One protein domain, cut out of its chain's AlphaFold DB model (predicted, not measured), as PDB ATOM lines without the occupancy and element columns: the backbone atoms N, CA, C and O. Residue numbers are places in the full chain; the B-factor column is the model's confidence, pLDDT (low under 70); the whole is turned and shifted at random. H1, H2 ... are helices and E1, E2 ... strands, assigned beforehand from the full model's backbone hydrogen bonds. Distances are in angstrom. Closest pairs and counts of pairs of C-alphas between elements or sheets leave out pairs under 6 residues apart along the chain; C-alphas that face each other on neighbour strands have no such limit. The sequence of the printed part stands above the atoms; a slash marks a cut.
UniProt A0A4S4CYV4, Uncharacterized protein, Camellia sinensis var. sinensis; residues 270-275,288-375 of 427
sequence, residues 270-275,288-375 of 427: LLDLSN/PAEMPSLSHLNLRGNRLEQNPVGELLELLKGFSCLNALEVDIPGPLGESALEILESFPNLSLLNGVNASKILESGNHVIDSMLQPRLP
ATOM      1  N   LEU A 270       8.582   4.331  10.696       96.81
ATOM      2  CA  LEU A 270       7.987   5.595  10.275       96.81
ATOM      3  C   LEU A 270       8.447   5.887   8.855       96.81
ATOM      4  O   LEU A 270       9.642   5.826   8.577       96.81
ATOM      5  N   LEU A 271       7.501   6.202   7.979       97.75
ATOM      6  CA  LEU A 271       7.791   6.550   6.600       97.75
ATOM      7  C   LEU A 271       6.976   7.775   6.188       97.75
ATOM      8  O   LEU A 271       5.746   7.718   6.109       97.75
ATOM      9  N   ASP A 272       7.674   8.878   5.924       96.19
ATOM     10  CA  ASP A 272       7.061  10.108   5.433       96.19
ATOM     11  C   ASP A 272       7.229  10.222   3.916       96.19
ATOM     12  O   ASP A 272       8.307  10.540   3.408       96.19
ATOM     13  N   LEU A 273       6.149   9.942   3.191       96.81
ATOM     14  CA  LEU A 273       6.074  10.084   1.740       96.81
ATOM     15  C   LEU A 273       5.275  11.325   1.335       96.81
ATOM     16  O   LEU A 273       4.810  11.396   0.197       96.81
ATOM     17  N   SER A 274       5.073  12.291   2.232       94.38
ATOM     18  CA  SER A 274       4.274  13.466   1.907       94.38
ATOM     19  C   SER A 274       4.910  14.324   0.810       94.38
ATOM     20  O   SER A 274       6.130  14.490   0.738       94.38
ATOM     21  N   ASN A 275       4.066  14.879  -0.064       92.06
ATOM     22  CA  ASN A 275       4.452  15.798  -1.140       92.06
ATOM     23  C   ASN A 275       5.567  15.249  -2.050       92.06
ATOM     24  O   ASN A 275       6.445  15.986  -2.494       92.06
ATOM     25  N   PRO A 288       4.109  -4.820   2.442       94.25
ATOM     26  CA  PRO A 288       4.174  -5.364   3.799       94.25
ATOM     27  C   PRO A 288       5.280  -6.406   4.009       94.25
ATOM     28  O   PRO A 288       5.689  -6.642   5.143       94.25
ATOM     29  N   ALA A 289       5.746  -7.054   2.935       93.12
ATOM     30  CA  ALA A 289       6.822  -8.039   3.004       93.12
ATOM     31  C   ALA A 289       8.188  -7.370   3.213       93.12
ATOM     32  O   ALA A 289       8.980  -7.854   4.020       93.12
ATOM     33  N   GLU A 290       8.429  -6.244   2.534       93.25
ATOM     34  CA  GLU A 290       9.674  -5.473   2.656       93.25
ATOM     35  C   GLU A 290       9.697  -4.593   3.915       93.25
ATOM     36  O   GLU A 290      10.753  -4.388   4.506       93.25
ATOM     37  N   MET A 291       8.533  -4.113   4.372       94.75
ATOM     38  CA  MET A 291       8.390  -3.226   5.538       94.75
ATOM     39  C   MET A 291       7.392  -3.772   6.578       94.75
ATOM     40  O   MET A 291       6.376  -3.136   6.874       94.75
ATOM     41  N   PRO A 292       7.653  -4.947   7.182       95.56
ATOM     42  CA  PRO A 292       6.725  -5.576   8.122       95.56
ATOM     43  C   PRO A 292       6.539  -4.788   9.427       95.56
ATOM     44  O   PRO A 292       5.544  -4.990  10.122       95.56
ATOM     45  N   SER A 293       7.488  -3.911   9.773       96.25
ATOM     46  CA  SER A 293       7.482  -3.105  11.002       96.25
ATOM     47  C   SER A 293       6.903  -1.698  10.827       96.25
ATOM     48  O   SER A 293       6.860  -0.943  11.801       96.25
ATOM     49  N   LEU A 294       6.433  -1.343   9.625       97.56
ATOM     50  CA  LEU A 294       5.891  -0.016   9.356       97.56
ATOM     51  C   LEU A 294       4.644   0.235  10.207       97.56
ATOM     52  O   LEU A 294       3.667  -0.512  10.145       97.56
ATOM     53  N   SER A 295       4.698   1.299  11.003       97.12
ATOM     54  CA  SER A 295       3.664   1.646  11.980       97.12
ATOM     55  C   SER A 295       3.086   3.044  11.787       97.12
ATOM     56  O   SER A 295       1.943   3.279  12.175       97.12
ATOM     57  N   HIS A 296       3.848   3.950  11.174       98.00
ATOM     58  CA  HIS A 296       3.452   5.324  10.886       98.00
ATOM     59  C   HIS A 296       3.721   5.614   9.411       98.00
ATOM     60  O   HIS A 296       4.849   5.438   8.950       98.00
ATOM     61  N   LEU A 297       2.695   6.043   8.679       98.06
ATOM     62  CA  LEU A 297       2.794   6.347   7.255       98.06
ATOM     63  C   LEU A 297       2.138   7.692   6.951       98.06
ATOM     64  O   LEU A 297       0.975   7.900   7.296       98.06
ATOM     65  N   ASN A 298       2.857   8.562   6.246       97.19
ATOM     66  CA  ASN A 298       2.316   9.811   5.722       97.19
ATOM     67  C   ASN A 298       2.277   9.789   4.191       97.19
ATOM     68  O   ASN A 298       3.305   9.606   3.545       97.19
ATOM     69  N   LEU A 299       1.084   9.959   3.618       96.69
ATOM     70  CA  LEU A 299       0.816   9.982   2.176       96.69
ATOM     71  C   LEU A 299       0.253  11.326   1.690       96.69
ATOM     72  O   LEU A 299      -0.109  11.430   0.516       96.69
ATOM     73  N   ARG A 300       0.167  12.347   2.550       94.06
ATOM     74  CA  ARG A 300      -0.420  13.658   2.214       94.06
ATOM     75  C   ARG A 300       0.260  14.334   1.027       94.06
ATOM     76  O   ARG A 300       1.460  14.188   0.822       94.06
ATOM     77  N   GLY A 301      -0.493  15.108   0.256       90.12
ATOM     78  CA  GLY A 301       0.022  15.871  -0.881       90.12
ATOM     79  C   GLY A 301       0.424  15.017  -2.086       90.12
ATOM     80  O   GLY A 301       1.111  15.506  -2.983       90.12
ATOM     81  N   ASN A 302       0.018  13.745  -2.129       93.38
ATOM     82  CA  ASN A 302       0.197  12.880  -3.293       93.38
ATOM     83  C   ASN A 302      -1.135  12.664  -4.003       93.38
ATOM     84  O   ASN A 302      -2.181  12.533  -3.373       93.38
ATOM     85  N   ARG A 303      -1.089  12.591  -5.332       90.25
ATOM     86  CA  ARG A 303      -2.299  12.459  -6.146       90.25
ATOM     87  C   ARG A 303      -2.834  11.031  -6.171       90.25
ATOM     88  O   ARG A 303      -4.049  10.864  -6.141       90.25
ATOM     89  N   LEU A 304      -1.944  10.031  -6.203       93.44
ATOM     90  CA  LEU A 304      -2.263   8.594  -6.179       93.44
ATOM     91  C   LEU A 304      -3.373   8.175  -7.167       93.44
ATOM     92  O   LEU A 304      -4.062   7.178  -6.969       93.44
ATOM     93  N   GLU A 305      -3.558   8.926  -8.251       91.12
ATOM     94  CA  GLU A 305      -4.690   8.791  -9.168       91.12
ATOM     95  C   GLU A 305      -4.594   7.544 -10.054       91.12
ATOM     96  O   GLU A 305      -5.579   7.141 -10.674       91.12
ATOM     97  N   GLN A 306      -3.412   6.923 -10.121       92.25
ATOM     98  CA  GLN A 306      -3.191   5.663 -10.828       92.25
ATOM     99  C   GLN A 306      -3.436   4.447  -9.924       92.25
ATOM    100  O   GLN A 306      -3.398   3.318 -10.411       92.25
ATOM    101  N   ASN A 307      -3.699   4.650  -8.628       91.69
ATOM    102  CA  ASN A 307      -4.095   3.591  -7.710       91.69
ATOM    103  C   ASN A 307      -5.619   3.534  -7.589       91.69
ATOM    104  O   ASN A 307      -6.228   4.462  -7.056       91.69
ATOM    105  N   PRO A 308      -6.269   2.431  -7.998       91.81
ATOM    106  CA  PRO A 308      -7.656   2.205  -7.625       91.81
ATOM    107  C   PRO A 308      -7.779   2.195  -6.097       91.81
ATOM    108  O   PRO A 308      -7.050   1.464  -5.426       91.81
ATOM    109  N   VAL A 309      -8.727   2.961  -5.546       90.56
ATOM    110  CA  VAL A 309      -8.907   3.116  -4.086       90.56
ATOM    111  C   VAL A 309      -8.974   1.759  -3.378       90.56
ATOM    112  O   VAL A 309      -8.313   1.553  -2.368       90.56
ATOM    113  N   GLY A 310      -9.707   0.794  -3.944       90.50
ATOM    114  CA  GLY A 310      -9.805  -0.558  -3.387       90.50
ATOM    115  C   GLY A 310      -8.459  -1.286  -3.293       90.50
ATOM    116  O   GLY A 310      -8.183  -1.908  -2.275       90.50
ATOM    117  N   GLU A 311      -7.598  -1.177  -4.306       93.06
ATOM    118  CA  GLU A 311      -6.270  -1.808  -4.284       93.06
ATOM    119  C   GLU A 311      -5.337  -1.131  -3.280       93.06
ATOM    120  O   GLU A 311      -4.593  -1.807  -2.570       93.06
ATOM    121  N   LEU A 312      -5.416   0.198  -3.176       92.75
ATOM    122  CA  LEU A 312      -4.653   0.964  -2.198       92.75
ATOM    123  C   LEU A 312      -5.070   0.607  -0.763       92.75
ATOM    124  O   LEU A 312      -4.213   0.385   0.091       92.75
ATOM    125  N   LEU A 313      -6.375   0.473  -0.504       93.62
ATOM    126  CA  LEU A 313      -6.894   0.022   0.787       93.62
ATOM    127  C   LEU A 313      -6.411  -1.393   1.128       93.62
ATOM    128  O   LEU A 313      -5.959  -1.622   2.247       93.62
ATOM    129  N   GLU A 314      -6.468  -2.335   0.185       93.75
ATOM    130  CA  GLU A 314      -5.996  -3.708   0.415       93.75
ATOM    131  C   GLU A 314      -4.482  -3.772   0.662       93.75
ATOM    132  O   GLU A 314      -4.037  -4.492   1.559       93.75
ATOM    133  N   LEU A 315      -3.687  -2.975  -0.061       94.44
ATOM    134  CA  LEU A 315      -2.251  -2.840   0.186       94.44
ATOM    135  C   LEU A 315      -1.976  -2.346   1.611       94.44
ATOM    136  O   LEU A 315      -1.194  -2.960   2.339       94.44
ATOM    137  N   LEU A 316      -2.635  -1.257   2.017       95.38
ATOM    138  CA  LEU A 316      -2.448  -0.649   3.334       95.38
ATOM    139  C   LEU A 316      -2.908  -1.575   4.469       95.38
ATOM    140  O   LEU A 316      -2.228  -1.673   5.488       95.38
ATOM    141  N   LYS A 317      -4.000  -2.329   4.280       94.19
ATOM    142  CA  LYS A 317      -4.463  -3.350   5.242       94.19
ATOM    143  C   LYS A 317      -3.450  -4.476   5.441       94.19
ATOM    144  O   LYS A 317      -3.454  -5.119   6.490       94.19
ATOM    145  N   GLY A 318      -2.584  -4.722   4.458       94.44
ATOM    146  CA  GLY A 318      -1.511  -5.704   4.567       94.44
ATOM    147  C   GLY A 318      -0.449  -5.345   5.613       94.44
ATOM    148  O   GLY A 318       0.213  -6.242   6.140       94.44
ATOM    149  N   PHE A 319      -0.293  -4.063   5.965       95.31
ATOM    150  CA  PHE A 319       0.664  -3.617   6.980       95.31
ATOM    151  C   PHE A 319       0.121  -3.849   8.392       95.31
ATOM    152  O   PHE A 319      -0.497  -2.985   9.006       95.31
ATOM    153  N   SER A 320       0.393  -5.036   8.937       93.88
ATOM    154  CA  SER A 320      -0.115  -5.461  10.252       93.88
ATOM    155  C   SER A 320       0.263  -4.559  11.440       93.88
ATOM    156  O   SER A 320      -0.449  -4.562  12.442       93.88
ATOM    157  N   CYS A 321       1.359  -3.800  11.339       95.69
ATOM    158  CA  CYS A 321       1.822  -2.884  12.385       95.69
ATOM    159  C   CYS A 321       1.323  -1.441  12.204       95.69
ATOM    160  O   CYS A 321       1.592  -0.609  13.074       95.69
ATOM    161  N   LEU A 322       0.615  -1.132  11.108       97.00
ATOM    162  CA  LEU A 322       0.182   0.224  10.784       97.00
ATOM    163  C   LEU A 322      -0.828   0.728  11.820       97.00
ATOM    164  O   LEU A 322      -1.922   0.187  11.965       97.00
ATOM    165  N   ASN A 323      -0.436   1.777  12.538       96.56
ATOM    166  CA  ASN A 323      -1.166   2.331  13.672       96.56
ATOM    167  C   ASN A 323      -1.477   3.829  13.504       96.56
ATOM    168  O   ASN A 323      -2.471   4.325  14.040       96.56
ATOM    169  N   ALA A 324      -0.641   4.549  12.757       97.19
ATOM    170  CA  ALA A 324      -0.846   5.950  12.428       97.19
ATOM    171  C   ALA A 324      -0.804   6.155  10.914       97.19
ATOM    172  O   ALA A 324       0.130   5.707  10.245       97.19
ATOM    173  N   LEU A 325      -1.809   6.854  10.393       96.88
ATOM    174  CA  LEU A 325      -1.920   7.178   8.978       96.88
ATOM    175  C   LEU A 325      -2.190   8.671   8.805       96.88
ATOM    176  O   LEU A 325      -3.093   9.221   9.435       96.88
ATOM    177  N   GLU A 326      -1.430   9.316   7.929       95.56
ATOM    178  CA  GLU A 326      -1.677  10.688   7.501       95.56
ATOM    179  C   GLU A 326      -2.012  10.726   6.013       95.56
ATOM    180  O   GLU A 326      -1.218  10.296   5.181       95.56
ATOM    181  N   VAL A 327      -3.190  11.249   5.682       94.06
ATOM    182  CA  VAL A 327      -3.743  11.334   4.326       94.06
ATOM    183  C   VAL A 327      -4.537  12.623   4.132       94.06
ATOM    184  O   VAL A 327      -4.973  13.260   5.097       94.06
ATOM    185  N   ASP A 328      -4.740  13.003   2.878       90.50
ATOM    186  CA  ASP A 328      -5.660  14.083   2.527       90.50
ATOM    187  C   ASP A 328      -7.111  13.602   2.654       90.50
ATOM    188  O   ASP A 328      -7.436  12.476   2.268       90.50
ATOM    189  N   ILE A 329      -7.972  14.444   3.234       88.75
ATOM    190  CA  ILE A 329      -9.409  14.197   3.397       88.75
ATOM    191  C   ILE A 329     -10.141  15.505   3.048       88.75
ATOM    192  O   ILE A 329     -10.027  16.472   3.807       88.75
ATOM    193  N   PRO A 330     -10.873  15.573   1.927       89.00
ATOM    194  CA  PRO A 330     -11.008  14.522   0.921       89.00
ATOM    195  C   PRO A 330      -9.705  14.264   0.156       89.00
ATOM    196  O   PRO A 330      -8.891  15.169  -0.029       89.00
ATOM    197  N   GLY A 331      -9.503  13.027  -0.287       89.25
ATOM    198  CA  GLY A 331      -8.284  12.637  -0.982       89.25
ATOM    199  C   GLY A 331      -8.321  11.214  -1.535       89.25
ATOM    200  O   GLY A 331      -9.382  10.590  -1.595       89.25
ATOM    201  N   PRO A 332      -7.163  10.660  -1.931       89.88
ATOM    202  CA  PRO A 332      -7.110   9.390  -2.660       89.88
ATOM    203  C   PRO A 332      -7.636   8.168  -1.896       89.88
ATOM    204  O   PRO A 332      -7.971   7.160  -2.511       89.88
ATOM    205  N   LEU A 333      -7.708   8.237  -0.563       91.12
ATOM    206  CA  LEU A 333      -8.293   7.178   0.267       91.12
ATOM    207  C   LEU A 333      -9.788   7.358   0.550       91.12
ATOM    208  O   LEU A 333     -10.400   6.447   1.104       91.12
ATOM    209  N   GLY A 334     -10.376   8.493   0.175       88.12
ATOM    210  CA  GLY A 334     -11.792   8.776   0.365       88.12
ATOM    211  C   GLY A 334     -12.076  10.199   0.837       88.12
ATOM    212  O   GLY A 334     -11.182  11.004   1.094       88.12
ATOM    213  N   GLU A 335     -13.366  10.490   0.966       88.00
ATOM    214  CA  GLU A 335     -13.879  11.823   1.297       88.00
ATOM    215  C   GLU A 335     -14.125  12.008   2.806       88.00
ATOM    216  O   GLU A 335     -14.372  13.120   3.267       88.00
ATOM    217  N   SER A 336     -14.091  10.920   3.584       88.56
ATOM    218  CA  SER A 336     -14.560  10.889   4.970       88.56
ATOM    219  C   SER A 336     -13.576  10.167   5.882       88.56
ATOM    220  O   SER A 336     -13.234   9.004   5.668       88.56
ATOM    221  N   ALA A 337     -13.192  10.834   6.972       89.62
ATOM    222  CA  ALA A 337     -12.373  10.226   8.017       89.62
ATOM    223  C   ALA A 337     -13.023   8.975   8.630       89.62
ATOM    224  O   ALA A 337     -12.324   8.023   8.969       89.62
ATOM    225  N   LEU A 338     -14.356   8.954   8.744       90.44
ATOM    226  CA  LEU A 338     -15.092   7.813   9.293       90.44
ATOM    227  C   LEU A 338     -15.004   6.588   8.373       90.44
ATOM    228  O   LEU A 338     -14.714   5.500   8.855       90.44
ATOM    229  N   GLU A 339     -15.173   6.765   7.060       89.94
ATOM    230  CA  GLU A 339     -15.100   5.666   6.078       89.94
ATOM    231  C   GLU A 339     -13.689   5.060   6.009       89.94
ATOM    232  O   GLU A 339     -13.512   3.842   5.885       89.94
ATOM    233  N   ILE A 340     -12.669   5.912   6.152       91.62
ATOM    234  CA  ILE A 340     -11.275   5.479   6.258       91.62
ATOM    235  C   ILE A 340     -11.086   4.659   7.543       91.62
ATOM    236  O   ILE A 340     -10.572   3.545   7.481       91.62
ATOM    237  N   LEU A 341     -11.547   5.143   8.702       92.62
ATOM    238  CA  LEU A 341     -11.425   4.408   9.970       92.62
ATOM    239  C   LEU A 341     -12.211   3.086   9.982       92.62
ATOM    240  O   LEU A 341     -11.727   2.103  10.540       92.62
ATOM    241  N   GLU A 342     -13.373   3.017   9.330       91.25
ATOM    242  CA  GLU A 342     -14.118   1.763   9.138       91.25
ATOM    243  C   GLU A 342     -13.309   0.735   8.334       91.25
ATOM    244  O   GLU A 342     -13.367  -0.467   8.608       91.25
ATOM    245  N   SER A 343     -12.512   1.203   7.371       91.31
ATOM    246  CA  SER A 343     -11.628   0.360   6.560       91.31
ATOM    247  C   SER A 343     -10.362  -0.087   7.302       91.31
ATOM    248  O   SER A 343      -9.762  -1.097   6.922       91.31
ATOM    249  N   PHE A 344      -9.972   0.624   8.366       91.50
ATOM    250  CA  PHE A 344      -8.746   0.401   9.136       91.50
ATOM    251  C   PHE A 344      -9.005   0.378  10.658       91.50
ATOM    252  O   PHE A 344      -8.583   1.285  11.379       91.50
ATOM    253  N   PRO A 345      -9.626  -0.689  11.196       83.25
ATOM    254  CA  PRO A 345     -10.064  -0.735  12.596       83.25
ATOM    255  C   PRO A 345      -8.925  -0.737  13.630       83.25
ATOM    256  O   PRO A 345      -9.174  -0.522  14.812       83.25
ATOM    257  N   ASN A 346      -7.684  -0.997  13.203       88.06
ATOM    258  CA  ASN A 346      -6.509  -1.044  14.079       88.06
ATOM    259  C   ASN A 346      -5.748   0.294  14.159       88.06
ATOM    260  O   ASN A 346      -4.787   0.383  14.921       88.06
ATOM    261  N   LEU A 347      -6.146   1.324  13.398       94.69
ATOM    262  CA  LEU A 347      -5.516   2.644  13.486       94.69
ATOM    263  C   LEU A 347      -5.863   3.316  14.818       94.69
ATOM    264  O   LEU A 347      -7.034   3.509  15.140       94.69
ATOM    265  N   SER A 348      -4.847   3.747  15.565       95.44
ATOM    266  CA  SER A 348      -5.036   4.613  16.737       95.44
ATOM    267  C   SER A 348      -5.036   6.092  16.367       95.44
ATOM    268  O   SER A 348      -5.658   6.893  17.070       95.44
ATOM    269  N   LEU A 349      -4.324   6.468  15.299       94.62
ATOM    270  CA  LEU A 349      -4.171   7.854  14.858       94.62
ATOM    271  C   LEU A 349      -4.497   7.993  13.368       94.62
ATOM    272  O   LEU A 349      -3.937   7.288  12.531       94.62
ATOM    273  N   LEU A 350      -5.354   8.958  13.045       93.62
ATOM    274  CA  LEU A 350      -5.591   9.428  11.683       93.62
ATOM    275  C   LEU A 350      -5.317  10.929  11.654       93.62
ATOM    276  O   LEU A 350      -5.921  11.679  12.422       93.62
ATOM    277  N   ASN A 351      -4.402  11.376  10.792       91.50
ATOM    278  CA  ASN A 351      -4.055  12.793  10.650       91.50
ATOM    279  C   ASN A 351      -3.627  13.461  11.976       91.50
ATOM    280  O   ASN A 351      -3.929  14.626  12.220       91.50
ATOM    281  N   GLY A 352      -2.954  12.706  12.852       87.81
ATOM    282  CA  GLY A 352      -2.526  13.162  14.183       87.81
ATOM    283  C   GLY A 352      -3.633  13.192  15.248       87.81
ATOM    284  O   GLY A 352      -3.359  13.479  16.414       87.81
ATOM    285  N   VAL A 353      -4.877  12.858  14.892       87.94
ATOM    286  CA  VAL A 353      -6.025  12.830  15.806       87.94
ATOM    287  C   VAL A 353      -6.352  11.391  16.199       87.94
ATOM    288  O   VAL A 353      -6.251  10.464  15.398       87.94
ATOM    289  N   ASN A 354      -6.751  11.187  17.457       90.88
ATOM    290  CA  ASN A 354      -7.106   9.862  17.959       90.88
ATOM    291  C   ASN A 354      -8.375   9.314  17.281       90.88
ATOM    292  O   ASN A 354      -9.411   9.984  17.279       90.88
ATOM    293  N   ALA A 355      -8.300   8.083  16.773       91.75
ATOM    294  CA  ALA A 355      -9.395   7.410  16.077       91.75
ATOM    295  C   ALA A 355     -10.677   7.320  16.922       91.75
ATOM    296  O   ALA A 355     -11.763   7.575  16.405       91.75
ATOM    297  N   SER A 356     -10.572   7.049  18.231       90.69
ATOM    298  CA  SER A 356     -11.754   6.966  19.101       90.69
ATOM    299  C   SER A 356     -12.463   8.315  19.216       90.69
ATOM    300  O   SER A 356     -13.687   8.369  19.146       90.69
ATOM    301  N   LYS A 357     -11.706   9.418  19.296       88.12
ATOM    302  CA  LYS A 357     -12.271  10.775  19.343       88.12
ATOM    303  C   LYS A 357     -13.003  11.131  18.052       88.12
ATOM    304  O   LYS A 357     -14.052  11.767  18.104       88.12
ATOM    305  N   ILE A 358     -12.467  10.725  16.900       86.94
ATOM    306  CA  ILE A 358     -13.111  10.953  15.599       86.94
ATOM    307  C   ILE A 358     -14.443  10.195  15.547       86.94
ATOM    308  O   ILE A 358     -15.474  10.810  15.279       86.94
ATOM    309  N   LEU A 359     -14.440   8.905  15.906       87.50
ATOM    310  CA  LEU A 359     -15.639   8.058  15.939       87.50
ATOM    311  C   LEU A 359     -16.701   8.566  16.931       87.50
ATOM    312  O   LEU A 359     -17.887   8.547  16.616       87.50
ATOM    313  N   GLU A 360     -16.290   9.048  18.107       86.56
ATOM    314  CA  GLU A 360     -17.190   9.635  19.111       86.56
ATOM    315  C   GLU A 360     -17.799  10.965  18.648       86.56
ATOM    316  O   GLU A 360     -18.973  11.230  18.902       86.56
ATOM    317  N   SER A 361     -17.004  11.808  17.983       79.56
ATOM    318  CA  SER A 361     -17.443  13.131  17.521       79.56
ATOM    319  C   SER A 361     -18.320  13.088  16.268       79.56
ATOM    320  O   SER A 361     -19.090  14.017  16.040       79.56
ATOM    321  N   GLY A 362     -18.204  12.037  15.447       74.06
ATOM    322  CA  GLY A 362     -18.887  11.942  14.155       74.06
ATOM    323  C   GLY A 362     -18.427  12.987  13.129       74.06
ATOM    324  O   GLY A 362     -19.117  13.214  12.138       74.06
ATOM    325  N   ASN A 363     -17.289  13.652  13.356       65.88
ATOM    326  CA  ASN A 363     -16.788  14.694  12.465       65.88
ATOM    327  C   ASN A 363     -16.246  14.093  11.159       65.88
ATOM    328  O   ASN A 363     -15.355  13.246  11.170       65.88
ATOM    329  N   HIS A 364     -16.755  14.582  10.027       61.88
ATOM    330  CA  HIS A 364     -16.358  14.129   8.688       61.88
ATOM    331  C   HIS A 364     -15.070  14.780   8.165       61.88
ATOM    332  O   HIS A 364     -14.438  14.232   7.265       61.88
ATOM    333  N   VAL A 365     -14.670  15.921   8.733       54.31
ATOM    334  CA  VAL A 365     -13.508  16.702   8.294       54.31
ATOM    335  C   VAL A 365     -12.526  16.798   9.455       54.31
ATOM    336  O   VAL A 365     -12.816  17.426  10.474       54.31
ATOM    337  N   ILE A 366     -11.377  16.142   9.315       56.91
ATOM    338  CA  ILE A 366     -10.231  16.377  10.192       56.91
ATOM    339  C   ILE A 366      -9.465  17.511   9.540       56.91
ATOM    340  O   ILE A 366      -8.933  17.309   8.452       56.91
ATOM    341  N   ASP A 367      -9.484  18.668  10.200       50.25
ATOM    342  CA  ASP A 367      -8.769  19.896   9.852       50.25
ATOM    343  C   ASP A 367      -7.419  19.540   9.212       50.25
ATOM    344  O   ASP A 367      -6.463  19.122   9.879       50.25
ATOM    345  N   SER A 368      -7.367  19.596   7.882       45.91
ATOM    346  CA  SER A 368      -6.106  19.609   7.172       45.91
ATOM    347  C   SER A 368      -5.428  20.872   7.666       45.91
ATOM    348  O   SER A 368      -5.994  21.954   7.543       45.91
ATOM    349  N   MET A 369      -4.266  20.735   8.310       46.97
ATOM    350  CA  MET A 369      -3.451  21.889   8.671       46.97
ATOM    351  C   MET A 369      -3.329  22.751   7.419       46.97
ATOM    352  O   MET A 369      -2.632  22.361   6.482       46.97
ATOM    353  N   LEU A 370      -4.073  23.860   7.369       45.97
ATOM    354  CA  LEU A 370      -4.008  24.811   6.274       45.97
ATOM    355  C   LEU A 370      -2.554  25.252   6.227       45.97
ATOM    356  O   LEU A 370      -2.091  25.964   7.119       45.97
ATOM    357  N   GLN A 371      -1.809  24.755   5.241       45.66
ATOM    358  CA  GLN A 371      -0.429  25.164   5.091       45.66
ATOM    359  C   GLN A 371      -0.434  26.665   4.797       45.66
ATOM    360  O   GLN A 371      -1.179  27.104   3.911       45.66
ATOM    361  N   PRO A 372       0.349  27.473   5.532       50.53
ATOM    362  CA  PRO A 372       0.488  28.884   5.223       50.53
ATOM    363  C   PRO A 372       0.986  29.017   3.783       50.53
ATOM    364  O   PRO A 372       2.108  28.626   3.466       50.53
ATOM    365  N   ARG A 373       0.147  29.528   2.879       53.28
ATOM    366  CA  ARG A 373       0.580  29.798   1.509       53.28
ATOM    367  C   ARG A 373       1.558  30.967   1.550       53.28
ATOM    368  O   ARG A 373       1.145  32.090   1.837       53.28
ATOM    369  N   LEU A 374       2.829  30.712   1.235       58.06
ATOM    370  CA  LEU A 374       3.810  31.769   0.986       58.06
ATOM    371  C   LEU A 374       3.289  32.674  -0.146       58.06
ATOM    372  O   LEU A 374       2.954  32.153  -1.212       58.06
ATOM    373  N   PRO A 375       3.191  34.003   0.042       60.44
ATOM    374  CA  PRO A 375       2.734  34.889  -1.012       60.44
ATOM    375  C   PRO A 375       3.731  34.869  -2.170       60.44
ATOM    376  O   PRO A 375       4.939  35.000  -1.966       60.44
TER     377      PRO A 375
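Overview. This is residues 270 to 275 and 288 to 375 of the 427 residues of an uncharacterized protein of Camellia sinensis var. sinensis (UniProt A0A4S4CYV4). Little regular structure is here: the chain winds in stacked turns, with short strands E1, E2 and E3 side by side and residues 349 to 350 paired next to E3. H1 and H2 lie in the turns away from the sheet, H3 packs on H2, and residues 370 to 375 stick out. The printed part has 94 residues, 32 in named elements, ordered E1 E2 H1 E3 H2 H3; the sheet E1 E2 E3 is parallel, the class mixed, the whole compact, with radius of gyration of the C-alphas 13.2 A and spans 42 by 33 by 24 A.

Arrangement. Start at inner strand E2, residues 296 to 298; its parallel neighbours are E1, residues 270 to 272, with N 271 and O 296 2.9 A apart, and E3, residues 324 to 326, with N 297 and O 324 3.0 A apart. E2, H1 (residues 309 to 317) and E3 form a strand-helix-strand unit, parallel neighbour strands with a helix between, its crossover right-handed. H2, residues 337 to 343, touches H3, residues 355 to 361, closest at the C-alphas of Leu 338 and Leu 359, 6.7 A. In H1, H2 and H3 every O i to N i+4 pair is within hydrogen-bond range.

Along the chain. Find C-alpha 270 at (7.987, 5.595, 10.275), where E1 begins, and C-alpha 361 at (-17.443, 13.131, 17.521), where H3 ends; H1 is 12.2 A long.

Size, cuts and confidence. Residues 276 to 287 are cut out, a 21.7 A gap between C-alphas 275 and 288; the link H2 to H3 is long, and residues 363 to 375 have pLDDT under 70.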